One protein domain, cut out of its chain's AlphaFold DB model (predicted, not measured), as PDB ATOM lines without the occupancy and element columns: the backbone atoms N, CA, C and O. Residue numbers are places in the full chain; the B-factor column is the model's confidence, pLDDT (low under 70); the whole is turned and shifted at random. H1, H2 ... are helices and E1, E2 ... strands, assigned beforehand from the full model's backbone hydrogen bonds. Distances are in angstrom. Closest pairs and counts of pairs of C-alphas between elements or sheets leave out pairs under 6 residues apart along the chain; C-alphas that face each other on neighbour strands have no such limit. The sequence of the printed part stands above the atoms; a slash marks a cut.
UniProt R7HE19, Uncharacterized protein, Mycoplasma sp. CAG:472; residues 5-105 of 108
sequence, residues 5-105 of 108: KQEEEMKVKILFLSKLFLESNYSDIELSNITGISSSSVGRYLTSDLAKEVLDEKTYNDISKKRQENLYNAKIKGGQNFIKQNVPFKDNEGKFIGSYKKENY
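Overview. This is residues 5 to 105 of the 108 residues of an uncharacterized protein of Mycoplasma sp. CAG:472 (UniProt R7HE19). A long helix, H5, joins a small head of four helices at one end to a two-stranded hairpin, E1 and E2, at the other. In the head, H3 and H4 cross H1, H2 crosses H3, and the first turns of H5 pack on H1 and H3, while residues 75 to 81 of H5 stand free. The printed part has 101 residues, with five named helices and then two strands along the chain, H1 H2 H3 H4 H5 E1 E2; the class is mostly helix, and the sheet E1 - E2 is antiparallel. It is only just extended, close to loose, with a radius of gyration of the C-alphas of 19.5 A, and H5 with the hairpin makes much of the length in the spans of 65 by 26 by 22 A.

Along the chain. E1 is residues 86 to 90, 12.8 A from first to last C-alpha, and E2 is residues 96 to 101, 15.1 A, ending at C-alpha 101 at (36.457, 34.891, -7.406). H5, residues 57 to 85, is 41.7 A long and runs from C-alpha 57 at (5.874, 9.061, 14.112) to C-alpha 85 at (36.633, 30.088, -4.520). H1, residues 5 to 23, is 27.4 A long and begins at C-alpha 5 at (-6.588, 10.654, -6.855). H2 is residues 28 to 35, H3 residues 39 to 46 and H4 residues 49 to 54.

Arrangement. E1 and E2 form an antiparallel hairpin at 151 degrees, with N 87 and O 100 2.9 A apart and N 89 and O 98 2.9 A apart, both within hydrogen-bond range. The closest C-alphas of H5 and E2, Gln 85 and Lys 101, are 5.6 A apart. At its other end H5 only just touches H3, with 3 pairs of C-alphas within 8 A, the closest Leu 46 and Ile 63 at 7.3 A, at a shallow tilt of 25 degrees, opposite ways. H1 touches H3 about perpendicular at 85 degrees, its closest C-alphas those of Ile 14 and Tyr 45, 5.5 A. H1 also touches H4, at 79 degrees, about perpendicular, through Ile 14 and Ala 51, 6.2 A. H2 touches H3 at 87 degrees, about perpendicular, with Ser 32 and Ser 39 closest at 4.9 A. H1 and E1 are apart. In H1, H2, H3, H4 and H5 every O i to N i+4 pair is within hydrogen-bond range.

Size, cuts and confidence. The C-alphas of Lys 5 and Asn 92, the two farthest apart, are 66.2 A apart. The printed part has no cut, and its links between named elements are tight. The mean pLDDT of the printed part is 89.6, and residues 103 to 105 are under 70.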
ATOM      1  N   LYS A   5      -7.641  11.237  -6.011       92.75
ATOM      2  CA  LYS A   5      -6.588  10.654  -6.855       92.75
ATOM      3  C   LYS A   5      -5.242  11.366  -6.683       92.75
ATOM      4  O   LYS A   5      -4.218  10.713  -6.525       92.75
ATOM      5  N   GLN A   6      -5.242  12.700  -6.668       90.50
ATOM      6  CA  GLN A   6      -4.017  13.479  -6.453       90.50
ATOM      7  C   GLN A   6      -3.422  13.239  -5.066       90.50
ATOM      8  O   GLN A   6      -2.204  13.228  -4.912       90.50
ATOM      9  N   GLU A   7      -4.269  13.073  -4.053       92.75
ATOM     10  CA  GLU A   7      -3.806  12.775  -2.705       92.75
ATOM     11  C   GLU A   7      -3.157  11.388  -2.630       92.75
ATOM     12  O   GLU A   7      -2.051  11.275  -2.108       92.75
ATOM     13  N   GLU A   8      -3.766  10.353  -3.214       93.50
ATOM     14  CA  GLU A   8      -3.171   9.009  -3.254       93.50
ATOM     15  C   GLU A   8      -1.841   8.971  -4.011       93.50
ATOM     16  O   GLU A   8      -0.861   8.418  -3.507       93.50
ATOM     17  N   GLU A   9      -1.753   9.628  -5.170       93.69
ATOM     18  CA  GLU A   9      -0.492   9.755  -5.910       93.69
ATOM     19  C   GLU A   9       0.604  10.422  -5.064       93.69
ATOM     20  O   GLU A   9       1.778  10.052  -5.143       93.69
ATOM     21  N   MET A  10       0.237  11.395  -4.226       94.06
ATOM     22  CA  MET A  10       1.170  12.018  -3.290       94.06
ATOM     23  C   MET A  10       1.593  11.068  -2.170       94.06
ATOM     24  O   MET A  10       2.783  11.023  -1.865       94.06
ATOM     25  N   LYS A  11       0.671  10.288  -1.594       95.75
ATOM     26  CA  LYS A  11       0.997   9.282  -0.565       95.75
ATOM     27  C   LYS A  11       2.013   8.267  -1.091       95.75
ATOM     28  O   LYS A  11       3.004   7.990  -0.418       95.75
ATOM     29  N   VAL A  12       1.832   7.792  -2.326       96.19
ATOM     30  CA  VAL A  12       2.781   6.877  -2.983       96.19
ATOM     31  C   VAL A  12       4.160   7.524  -3.140       96.19
ATOM     32  O   VAL A  12       5.171   6.910  -2.799       96.19
ATOM     33  N   LYS A  13       4.221   8.780  -3.602       95.94
ATOM     34  CA  LYS A  13       5.494   9.514  -3.739       95.94
ATOM     35  C   LYS A  13       6.192   9.727  -2.399       95.94
ATOM     36  O   LYS A  13       7.410   9.598  -2.339       95.94
ATOM     37  N   ILE A  14       5.438  10.035  -1.344       96.75
ATOM     38  CA  ILE A  14       5.966  10.190   0.014       96.75
ATOM     39  C   ILE A  14       6.599   8.881   0.479       96.75
ATOM     40  O   ILE A  14       7.765   8.881   0.846       96.75
ATOM     41  N   LEU A  15       5.871   7.764   0.405       96.56
ATOM     42  CA  LEU A  15       6.386   6.456   0.823       96.56
ATOM     43  C   LEU A  15       7.652   6.068   0.057       96.56
ATOM     44  O   LEU A  15       8.641   5.647   0.658       96.56
ATOM     45  N   PHE A  16       7.639   6.255  -1.263       96.19
ATOM     46  CA  PHE A  16       8.783   5.964  -2.119       96.19
ATOM     47  C   PHE A  16      10.012   6.810  -1.756       96.19
ATOM     48  O   PHE A  16      11.093   6.261  -1.539       96.19
ATOM     49  N   LEU A  17       9.851   8.132  -1.642       96.44
ATOM     50  CA  LEU A  17      10.948   9.036  -1.294       96.44
ATOM     51  C   LEU A  17      11.458   8.802   0.126       96.44
ATOM     52  O   LEU A  17      12.667   8.816   0.329       96.44
ATOM     53  N   SER A  18      10.571   8.564   1.094       95.31
ATOM     54  CA  SER A  18      10.949   8.280   2.480       95.31
ATOM     55  C   SER A  18      11.775   7.007   2.584       95.31
ATOM     56  O   SER A  18      12.813   7.006   3.241       95.31
ATOM     57  N   LYS A  19      11.363   5.942   1.886       94.62
ATOM     58  CA  LYS A  19      12.138   4.702   1.814       94.62
ATOM     59  C   LYS A  19      13.522   4.959   1.218       94.62
ATOM     60  O   LYS A  19      14.526   4.637   1.846       94.62
ATOM     61  N   LEU A  20      13.575   5.612   0.056       94.56
ATOM     62  CA  LEU A  20      14.833   5.893  -0.633       94.56
ATOM     63  C   LEU A  20      15.761   6.790   0.204       94.56
ATOM     64  O   LEU A  20      16.964   6.548   0.256       94.56
ATOM     65  N   PHE A  21      15.218   7.791   0.898       94.44
ATOM     66  CA  PHE A  21      15.969   8.683   1.786       94.44
ATOM     67  C   PHE A  21      16.525   7.967   3.022       94.44
ATOM     68  O   PHE A  21      17.581   8.342   3.519       94.44
ATOM     69  N   LEU A  22      15.832   6.949   3.540       92.50
ATOM     70  CA  LEU A  22      16.280   6.197   4.713       92.50
ATOM     71  C   LEU A  22      17.303   5.113   4.377       92.50
ATOM     72  O   LEU A  22      18.215   4.893   5.175       92.50
ATOM     73  N   GLU A  23      17.143   4.456   3.226       92.50
ATOM     74  CA  GLU A  23      18.061   3.429   2.711       92.50
ATOM     75  C   GLU A  23      19.366   4.027   2.177       92.50
ATOM     76  O   GLU A  23      20.400   3.361   2.154       92.50
ATOM     77  N   SER A  24      19.329   5.293   1.765       86.88
ATOM     78  CA  SER A  24      20.496   6.041   1.313       86.88
ATOM     79  C   SER A  24      20.890   7.124   2.321       86.88
ATOM     80  O   SER A  24      20.268   7.304   3.364       86.88
ATOM     81  N   ASN A  25      21.949   7.866   2.002       80.25
ATOM     82  CA  ASN A  25      22.275   9.117   2.685       80.25
ATOM     83  C   ASN A  25      22.162  10.306   1.717       80.25
ATOM     84  O   ASN A  25      22.911  11.277   1.820       80.25
ATOM     85  N   TYR A  26      21.267  10.189   0.730       90.50
ATOM     86  CA  TYR A  26      21.103  11.173  -0.331       90.50
ATOM     87  C   TYR A  26      20.445  12.460   0.171       90.50
ATOM     88  O   TYR A  26      19.511  12.462   0.973       90.50
ATOM     89  N   SER A  27      20.926  13.578  -0.351       90.81
ATOM     90  CA  SER A  27      20.312  14.896  -0.226       90.81
ATOM     91  C   SER A  27      19.068  15.035  -1.108       90.81
ATOM     92  O   SER A  27      18.882  14.301  -2.079       90.81
ATOM     93  N   ASP A  28      18.252  16.057  -0.834       92.88
ATOM     94  CA  ASP A  28      17.093  16.419  -1.664       92.88
ATOM     95  C   ASP A  28      17.467  16.604  -3.154       92.88
ATOM     96  O   ASP A  28      16.650  16.349  -4.037       92.88
ATOM     97  N   ILE A  29      18.700  17.045  -3.450       92.62
ATOM     98  CA  ILE A  29      19.211  17.234  -4.819       92.62
ATOM     99  C   ILE A  29      19.534  15.887  -5.473       92.62
ATOM    100  O   ILE A  29      19.157  15.655  -6.617       92.62
ATOM    101  N   GLU A  30      20.198  14.982  -4.758       93.56
ATOM    102  CA  GLU A  30      20.523  13.650  -5.281       93.56
ATOM    103  C   GLU A  30      19.253  12.832  -5.526       93.56
ATOM    104  O   GLU A  30      19.084  12.258  -6.601       93.56
ATOM    105  N   LEU A  31      18.306  12.870  -4.583       94.69
ATOM    106  CA  LEU A  31      16.985  12.273  -4.775       94.69
ATOM    107  C   LEU A  31      16.248  12.891  -5.962       94.69
ATOM    108  O   LEU A  31      15.571  12.179  -6.703       94.69
ATOM    109  N   SER A  32      16.392  14.200  -6.177       96.06
ATOM    110  CA  SER A  32      15.792  14.867  -7.330       96.06
ATOM    111  C   SER A  32      16.341  14.338  -8.652       96.06
ATOM    112  O   SER A  32      15.560  14.016  -9.548       96.06
ATOM    113  N   ASN A  33      17.659  14.162  -8.746       95.38
ATOM    114  CA  ASN A  33      18.316  13.647  -9.946       95.38
ATOM    115  C   ASN A  33      17.915  12.199 -10.260       95.38
ATOM    116  O   ASN A  33      17.755  11.849 -11.424       95.38
ATOM    117  N   ILE A  34      17.734  11.364  -9.233       94.50
ATOM    118  CA  ILE A  34      17.382   9.946  -9.402       94.50
ATOM    119  C   ILE A  34      15.902   9.777  -9.761       94.50
ATOM    120  O   ILE A  34      15.546   8.944 -10.589       94.50
ATOM    121  N   THR A  35      15.025  10.546  -9.118       94.00
ATOM    122  CA  THR A  35      13.569  10.341  -9.211       94.00
ATOM    123  C   THR A  35      12.887  11.219 -10.256       94.00
ATOM    124  O   THR A  35      11.720  10.998 -10.571       94.00
ATOM    125  N   GLY A  36      13.569  12.254 -10.755       94.50
ATOM    126  CA  GLY A  36      12.982  13.281 -11.620       94.50
ATOM    127  C   GLY A  36      12.012  14.229 -10.901       94.50
ATOM    128  O   GLY A  36      11.452  15.133 -11.522       94.50
ATOM    129  N   ILE A  37      11.797  14.066  -9.592       94.94
ATOM    130  CA  ILE A  37      11.000  14.986  -8.772       94.94
ATOM    131  C   ILE A  37      11.881  16.180  -8.415       94.94
ATOM    132  O   ILE A  37      13.014  15.991  -7.999       94.94
ATOM    133  N   SER A  38      11.398  17.421  -8.525       96.50
ATOM    134  CA  SER A  38      12.229  18.580  -8.161       96.50
ATOM    135  C   SER A  38      12.647  18.546  -6.687       96.50
ATOM    136  O   SER A  38      11.839  18.202  -5.824       96.50
ATOM    137  N   SER A  39      13.877  18.961  -6.376       94.69
ATOM    138  CA  SER A  39      14.424  18.955  -5.005       94.69
ATOM    139  C   SER A  39      13.532  19.684  -3.993       94.69
ATOM    140  O   SER A  39      13.308  19.201  -2.885       94.69
ATOM    141  N   SER A  40      12.918  20.802  -4.395       94.50
ATOM    142  CA  SER A  40      11.924  21.513  -3.576       94.50
ATOM    143  C   SER A  40      10.694  20.650  -3.265       94.50
ATOM    144  O   SER A  40      10.157  20.691  -2.159       94.50
ATOM    145  N   SER A  41      10.234  19.856  -4.230       95.38
ATOM    146  CA  SER A  41       9.101  18.945  -4.044       95.38
ATOM    147  C   SER A  41       9.481  17.727  -3.210       95.38
ATOM    148  O   SER A  41       8.690  17.347  -2.357       95.38
ATOM    149  N   VAL A  42      10.693  17.186  -3.378       95.62
ATOM    150  CA  VAL A  42      11.242  16.136  -2.502       95.62
ATOM    151  C   VAL A  42      11.202  16.600  -1.049       95.62
ATOM    152  O   VAL A  42      10.573  15.951  -0.214       95.62
ATOM    153  N   GLY A  43      11.775  17.773  -0.768       93.75
ATOM    154  CA  GLY A  43      11.778  18.344   0.574       93.75
ATOM    155  C   GLY A  43      10.371  18.541   1.141       93.75
ATOM    156  O   GLY A  43      10.121  18.191   2.290       93.75
ATOM    157  N   ARG A  44       9.432  19.047   0.328       94.00
ATOM    158  CA  ARG A  44       8.026  19.207   0.736       94.00
ATOM    159  C   ARG A  44       7.345  17.878   1.030       94.00
ATOM    160  O   ARG A  44       6.606  17.808   1.999       94.00
ATOM    161  N   TYR A  45       7.560  16.850   0.216       95.62
ATOM    162  CA  TYR A  45       6.955  15.542   0.445       95.62
ATOM    163  C   TYR A  45       7.482  14.910   1.731       95.62
ATOM    164  O   TYR A  45       6.667  14.510   2.553       95.62
ATOM    165  N   LEU A  46       8.798  14.927   1.960       94.56
ATOM    166  CA  LEU A  46       9.421  14.333   3.149       94.56
ATOM    167  C   LEU A  46       9.028  15.008   4.476       94.56
ATOM    168  O   LEU A  46       9.101  14.366   5.517       94.56
ATOM    169  N   THR A  47       8.615  16.281   4.462       92.31
ATOM    170  CA  THR A  47       8.251  17.034   5.682       92.31
ATOM    171  C   THR A  47       6.836  17.610   5.646       92.31
ATOM    172  O   THR A  47       6.569  18.633   6.273       92.31
ATOM    173  N   SER A  48       5.944  17.029   4.844       93.50
ATOM    174  CA  SER A  48       4.543  17.463   4.787       93.50
ATOM    175  C   SER A  48       3.722  16.872   5.927       93.50
ATOM    176  O   SER A  48       4.028  15.782   6.408       93.50
ATOM    177  N   ASP A  49       2.610  17.524   6.276       92.50
ATOM    178  CA  ASP A  49       1.628  16.963   7.217       92.50
ATOM    179  C   ASP A  49       1.118  15.595   6.740       92.50
ATOM    180  O   ASP A  49       1.030  14.652   7.518       92.50
ATOM    181  N   LEU A  50       0.921  15.442   5.426       93.31
ATOM    182  CA  LEU A  50       0.548  14.166   4.817       93.31
ATOM    183  C   LEU A  50       1.608  13.078   5.042       93.31
ATOM    184  O   LEU A  50       1.269  11.909   5.184       93.31
ATOM    185  N   ALA A  51       2.893  13.431   5.093       94.38
ATOM    186  CA  ALA A  51       3.929  12.462   5.431       94.38
ATOM    187  C   ALA A  51       3.873  12.046   6.896       94.38
ATOM    188  O   ALA A  51       4.117  10.881   7.187       94.38
ATOM    189  N   LYS A  52       3.490  12.952   7.800       94.62
ATOM    190  CA  LYS A  52       3.243  12.614   9.204       94.62
ATOM    191  C   LYS A  52       2.032  11.688   9.381       94.62
ATOM    192  O   LYS A  52       2.019  10.891  10.306       94.62
ATOM    193  N   GLU A  53       1.027  11.788   8.510       92.69
ATOM    194  CA  GLU A  53      -0.144  10.898   8.520       92.69
ATOM    195  C   GLU A  53       0.153   9.504   7.950       92.69
ATOM    196  O   GLU A  53      -0.416   8.511   8.397       92.69
ATOM    197  N   VAL A  54       1.002   9.431   6.920       94.69
ATOM    198  CA  VAL A  54       1.263   8.197   6.160       94.69
ATOM    199  C   VAL A  54       2.416   7.382   6.749       94.69
ATOM    200  O   VAL A  54       2.463   6.166   6.575       94.69
ATOM    201  N   LEU A  55       3.360   8.044   7.414       94.38
ATOM    202  CA  LEU A  55       4.491   7.413   8.088       94.38
ATOM    203  C   LEU A  55       4.186   7.296   9.580       94.38
ATOM    204  O   LEU A  55       3.482   8.131  10.143       94.38
ATOM    205  N   ASP A  56       4.762   6.300  10.247       93.88
ATOM    206  CA  ASP A  56       4.753   6.296  11.705       93.88
ATOM    207  C   ASP A  56       5.594   7.461  12.259       93.88
ATOM    208  O   ASP A  56       6.527   7.963  11.618       93.88
ATOM    209  N   GLU A  57       5.264   7.892  13.476       93.50
ATOM    210  CA  GLU A  57       5.874   9.061  14.112       93.50
ATOM    211  C   GLU A  57       7.399   8.943  14.225       93.50
ATOM    212  O   GLU A  57       8.120   9.921  14.009       93.50
ATOM    213  N   LYS A  58       7.909   7.740  14.519       94.56
ATOM    214  CA  LYS A  58       9.347   7.505  14.639       94.56
ATOM    215  C   LYS A  58      10.030   7.716  13.287       94.56
ATOM    216  O   LYS A  58      10.994   8.475  13.214       94.56
ATOM    217  N   THR A  59       9.513   7.107  12.224       94.19
ATOM    218  CA  THR A  59      10.054   7.249  10.866       94.19
ATOM    219  C   THR A  59      10.037   8.703  10.397       94.19
ATOM    220  O   THR A  59      11.038   9.195   9.872       94.19
ATOM    221  N   TYR A  60       8.935   9.422  10.622       96.12
ATOM    222  CA  TYR A  60       8.836  10.842  10.275       96.12
ATOM    223  C   TYR A  60       9.899  11.687  10.997       96.12
ATOM    224  O   TYR A  60      10.594  12.501  10.380       96.12
ATOM    225  N   ASN A  61      10.069  11.465  12.302       94.69
ATOM    226  CA  ASN A  61      11.048  12.189  13.110       94.69
ATOM    227  C   ASN A  61      12.494  11.863  12.699       94.69
ATOM    228  O   ASN A  61      13.318  12.778  12.604       94.69
ATOM    229  N   ASP A  62      12.791  10.598  12.390       93.81
ATOM    230  CA  ASP A  62      14.105  10.161  11.906       93.81
ATOM    231  C   ASP A  62      14.469  10.860  10.580       93.81
ATOM    232  O   ASP A  62      15.582  11.379  10.429       93.81
ATOM    233  N   ILE A  63      13.520  10.950   9.638       94.19
ATOM    234  CA  ILE A  63      13.696  11.675   8.368       94.19
ATOM    235  C   ILE A  63      13.954  13.161   8.621       94.19
ATOM    236  O   ILE A  63      14.905  13.727   8.075       94.19
ATOM    237  N   SER A  64      13.133  13.793   9.464       92.62
ATOM    238  CA  SER A  64      13.257  15.217   9.792       92.62
ATOM    239  C   SER A  64      14.638  15.542  10.369       92.62
ATOM    240  O   SER A  64      15.310  16.469   9.903       92.62
ATOM    241  N   LYS A  65      15.116  14.724  11.315       92.75
ATOM    242  CA  LYS A  65      16.435  14.881  11.936       92.75
ATOM    243  C   LYS A  65      17.574  14.709  10.927       92.75
ATOM    244  O   LYS A  65      18.399  15.612  10.789       92.75
ATOM    245  N   LYS A  66      17.594  13.605  10.169       91.75
ATOM    246  CA  LYS A  66      18.612  13.369   9.126       91.75
ATOM    247  C   LYS A  66      18.656  14.506   8.105       91.75
ATOM    248  O   LYS A  66      19.724  14.936   7.672       91.75
ATOM    249  N   ARG A  67      17.495  15.044   7.727       92.00
ATOM    250  CA  ARG A  67      17.420  16.164   6.784       92.00
ATOM    251  C   ARG A  67      18.016  17.450   7.366       92.00
ATOM    252  O   ARG A  67      18.708  18.170   6.645       92.00
ATOM    253  N   GLN A  68      17.811  17.728   8.654       90.50
ATOM    254  CA  GLN A  68      18.471  18.850   9.334       90.50
ATOM    255  C   GLN A  68      19.997  18.688   9.369       90.50
ATOM    256  O   GLN A  68      20.716  19.650   9.094       90.50
ATOM    257  N   GLU A  69      20.493  17.478   9.631       90.31
ATOM    258  CA  GLU A  69      21.928  17.167   9.589       90.31
ATOM    259  C   GLU A  69      22.507  17.385   8.181       90.31
ATOM    260  O   GLU A  69      23.538  18.043   8.022       90.31
ATOM    261  N   ASN A  70      21.804  16.934   7.138       87.69
ATOM    262  CA  ASN A  70      22.191  17.174   5.745       87.69
ATOM    263  C   ASN A  70      22.248  18.669   5.405       87.69
ATOM    264  O   ASN A  70      23.205  19.118   4.770       87.69
ATOM    265  N   LEU A  71      21.271  19.459   5.859       86.56
ATOM    266  CA  LEU A  71      21.266  20.915   5.673       86.56
ATOM    267  C   LEU A  71      22.439  21.590   6.390       86.56
ATOM    268  O   LEU A  71      23.065  22.494   5.833       86.56
ATOM    269  N   TYR A  72      22.754  21.157   7.608       88.25
ATOM    270  CA  TYR A  72      23.895  21.669   8.359       88.25
ATOM    271  C   TYR A  72      25.221  21.366   7.644       88.25
ATOM    272  O   TYR A  72      26.017  22.272   7.387       88.25
ATOM    273  N   ASN A  73      25.410  20.119   7.210       87.31
ATOM    274  CA  ASN A  73      26.588  19.701   6.450       87.31
ATOM    275  C   ASN A  73      26.713  20.451   5.116       87.31
ATOM    276  O   ASN A  73      27.814  20.844   4.720       87.31
ATOM    277  N   ALA A  74      25.593  20.697   4.431       84.88
ATOM    278  CA  ALA A  74      25.564  21.483   3.202       84.88
ATOM    279  C   ALA A  74      25.990  22.940   3.437       84.88
ATOM    280  O   ALA A  74      26.757  23.478   2.640       84.88
ATOM    281  N   LYS A  75      25.569  23.567   4.545       85.31
ATOM    282  CA  LYS A  75      26.014  24.922   4.918       85.31
ATOM    283  C   LYS A  75      27.520  24.983   5.162       85.31
ATOM    284  O   LYS A  75      28.174  25.891   4.654       85.31
ATOM    285  N   ILE A  76      28.079  24.002   5.873       86.81
ATOM    286  CA  ILE A  76      29.530  23.916   6.102       86.81
ATOM    287  C   ILE A  76      30.272  23.787   4.770       86.81
ATOM    288  O   ILE A  76      31.187  24.564   4.498       86.81
ATOM    289  N   LYS A  77      29.855  22.846   3.910       85.81
ATOM    290  CA  LYS A  77      30.446  22.661   2.574       85.81
ATOM    291  C   LYS A  77      30.337  23.931   1.727       85.81
ATOM    292  O   LYS A  77      31.298  24.299   1.061       85.81
ATOM    293  N   GLY A  78      29.198  24.622   1.787       83.44
ATOM    294  CA  GLY A  78      28.980  25.904   1.118       83.44
ATOM    295  C   GLY A  78      29.965  26.978   1.579       83.44
ATOM    296  O   GLY A  78      30.606  27.608   0.743       83.44
ATOM    297  N   GLY A  79      30.162  27.129   2.891       84.00
ATOM    298  CA  GLY A  79      31.144  28.060   3.456       84.00
ATOM    299  C   GLY A  79      32.588  27.712   3.083       84.00
ATOM    300  O   GLY A  79      33.352  28.581   2.669       84.00
ATOM    301  N   GLN A  80      32.957  26.428   3.141       82.94
ATOM    302  CA  GLN A  80      34.277  25.959   2.705       82.94
ATOM    303  C   GLN A  80      34.516  26.226   1.214       82.94
ATOM    304  O   GLN A  80      35.598  26.672   0.835       82.94
ATOM    305  N   ASN A  81      33.518  25.976   0.365       83.44
ATOM    306  CA  ASN A  81      33.605  26.263  -1.064       83.44
ATOM    307  C   ASN A  81      33.704  27.764  -1.330       83.44
ATOM    308  O   ASN A  81      34.516  28.167  -2.158       83.44
ATOM    309  N   PHE A  82      32.954  28.586  -0.594       82.00
ATOM    310  CA  PHE A  82      33.064  30.036  -0.679       82.00
ATOM    311  C   PHE A  82      34.495  30.501  -0.378       82.00
ATOM    312  O   PHE A  82      35.070  31.216  -1.191       82.00
ATOM    313  N   ILE A  83      35.103  30.033   0.717       79.75
ATOM    314  CA  ILE A  83      36.493  30.368   1.075       79.75
ATOM    315  C   ILE A  83      37.485  29.890   0.005       79.75
ATOM    316  O   ILE A  83      38.418  30.603  -0.338       79.75
ATOM    317  N   LYS A  84      37.299  28.688  -0.555       79.94
ATOM    318  CA  LYS A  84      38.188  28.157  -1.606       79.94
ATOM    319  C   LYS A  84      38.109  28.947  -2.911       79.94
ATOM    320  O   LYS A  84      39.111  29.068  -3.616       79.94
ATOM    321  N   GLN A  85      36.912  29.412  -3.257       81.69
ATOM    322  CA  GLN A  85      36.633  30.088  -4.520       81.69
ATOM    323  C   GLN A  85      36.856  31.592  -4.452       81.69
ATOM    324  O   GLN A  85      36.936  32.212  -5.507       81.69
ATOM    325  N   ASN A  86      36.950  32.180  -3.259       82.38
ATOM    326  CA  ASN A  86      37.080  33.618  -3.093       82.38
ATOM    327  C   ASN A  86      38.383  33.965  -2.384       82.38
ATOM    328  O   ASN A  86      38.687  33.442  -1.316       82.38
ATOM    329  N   VAL A  87      39.140  34.879  -2.975       80.56
ATOM    330  CA  VAL A  87      40.345  35.430  -2.364       80.56
ATOM    331  C   VAL A  87      39.937  36.702  -1.615       80.56
ATOM    332  O   VAL A  87      39.371  37.612  -2.230       80.56
ATOM    333  N   PRO A  88      40.150  36.772  -0.290       81.94
ATOM    334  CA  PRO A  88      39.865  37.974   0.476       81.94
ATOM    335  C   PRO A  88      40.920  39.040   0.174       81.94
ATOM    336  O   PRO A  88      42.116  38.753   0.229       81.94
ATOM    337  N   PHE A  89      40.493  40.276  -0.075       84.44
ATOM    338  CA  PHE A  89      41.396  41.419  -0.145       84.44
ATOM    339  C   PHE A  89      41.152  42.361   1.028       84.44
ATOM    340  O   PHE A  89      40.038  42.505   1.549       84.44
ATOM    341  N   LYS A  90      42.251  42.935   1.496       86.62
ATOM    342  CA  LYS A  90      42.312  43.752   2.698       86.62
ATOM    343  C   LYS A  90      42.805  45.141   2.331       86.62
ATOM    344  O   LYS A  90      43.525  45.286   1.345       86.62
ATOM    345  N   ASP A  91      42.398  46.142   3.097       86.25
ATOM    346  CA  ASP A  91      42.976  47.476   2.986       86.25
ATOM    347  C   ASP A  91      44.415  47.499   3.531       86.25
ATOM    348  O   ASP A  91      44.947  46.500   4.026       86.25
ATOM    349  N   ASN A  92      45.045  48.670   3.453       85.12
ATOM    350  CA  ASN A  92      46.410  48.892   3.931       85.12
ATOM    351  C   ASN A  92      46.562  48.718   5.458       85.12
ATOM    352  O   ASN A  92      47.683  48.599   5.942       85.12
ATOM    353  N   GLU A  93      45.459  48.681   6.214       90.00
ATOM    354  CA  GLU A  93      45.428  48.403   7.658       90.00
ATOM    355  C   GLU A  93      45.157  46.917   7.960       90.00
ATOM    356  O   GLU A  93      45.091  46.504   9.119       90.00
ATOM    357  N   GLY A  94      44.993  46.087   6.925       84.75
ATOM    358  CA  GLY A  94      44.699  44.665   7.048       84.75
ATOM    359  C   GLY A  94      43.225  44.338   7.325       84.75
ATOM    360  O   GLY A  94      42.916  43.165   7.583       84.75
ATOM    361  N   LYS A  95      42.304  45.310   7.259       87.75
ATOM    362  CA  LYS A  95      40.859  45.074   7.409       87.75
ATOM    363  C   LYS A  95      40.279  44.499   6.127       87.75
ATOM    364  O   LYS A  95      40.626  44.912   5.026       87.75
ATOM    365  N   PHE A  96      39.375  43.532   6.270       85.88
ATOM    366  CA  PHE A  96      38.669  42.941   5.135       85.88
ATOM    367  C   PHE A  96      37.776  43.986   4.461       85.88
ATOM    368  O   PHE A  96      36.886  44.536   5.108       85.88
ATOM    369  N   ILE A  97      37.993  44.213   3.167       87.50
ATOM    370  CA  ILE A  97      37.213  45.168   2.362       87.50
ATOM    371  C   ILE A  97      36.443  44.494   1.218       87.50
ATOM    372  O   ILE A  97      35.571  45.114   0.616       87.50
ATOM    373  N   GLY A  98      36.692  43.209   0.958       84.38
ATOM    374  CA  GLY A  98      35.888  42.411   0.041       84.38
ATOM    375  C   GLY A  98      36.577  41.124  -0.397       84.38
ATOM    376  O   GLY A  98      37.622  40.729   0.123       84.38
ATOM    377  N   SER A  99      35.987  40.458  -1.387       83.50
ATOM    378  CA  SER A  99      36.564  39.262  -1.998       83.50
ATOM    379  C   SER A  99      36.239  39.172  -3.486       83.50
ATOM    380  O   SER A  99      35.150  39.572  -3.895       83.50
ATOM    381  N   TYR A 100      37.136  38.589  -4.277       79.88
ATOM    382  CA  TYR A 100      36.903  38.268  -5.689       79.88
ATOM    383  C   TYR A 100      37.000  36.764  -5.927       79.88
ATOM    384  O   TYR A 100      37.691  36.047  -5.200       79.88
ATOM    385  N   LYS A 101      36.321  36.282  -6.974       77.81
ATOM    386  CA  LYS A 101      36.457  34.891  -7.406       77.81
ATOM    387  C   LYS A 101      37.888  34.626  -7.871       77.81
ATOM    388  O   LYS A 101      38.445  35.401  -8.640       77.81
ATOM    389  N   LYS A 102      38.451  33.498  -7.448       70.94
ATOM    390  CA  LYS A 102      39.830  33.077  -7.726       70.94
ATOM    391  C   LYS A 102      40.151  32.984  -9.225       70.94
ATOM    392  O   LYS A 102      41.277  33.264  -9.611       70.94
ATOM    393  N   GLU A 103      39.168  32.649 -10.062       68.88
ATOM    394  CA  GLU A 103      39.296  32.622 -11.531       68.88
ATOM    395  C   GLU A 103      39.657  33.994 -12.124       68.88
ATOM    396  O   GLU A 103      40.366  34.060 -13.120       68.88
ATOM    397  N   ASN A 104      39.245  35.086 -11.473       60.34
ATOM    398  CA  ASN A 104      39.557  36.446 -11.909       60.34
ATOM    399  C   ASN A 104      40.943  36.928 -11.442       60.34
ATOM    400  O   ASN A 104      41.358  38.000 -11.855       60.34
ATOM    401  N   TYR A 105      41.636  36.180 -10.575       57.69
ATOM    402  CA  TYR A 105      42.939  36.566 -10.009       57.69
ATOM    403  C   TYR A 105      44.138  35.990 -10.776       57.69
ATOM    404  O   TYR A 105      45.266  36.411 -10.564       57.69
TER     405      TYR A 105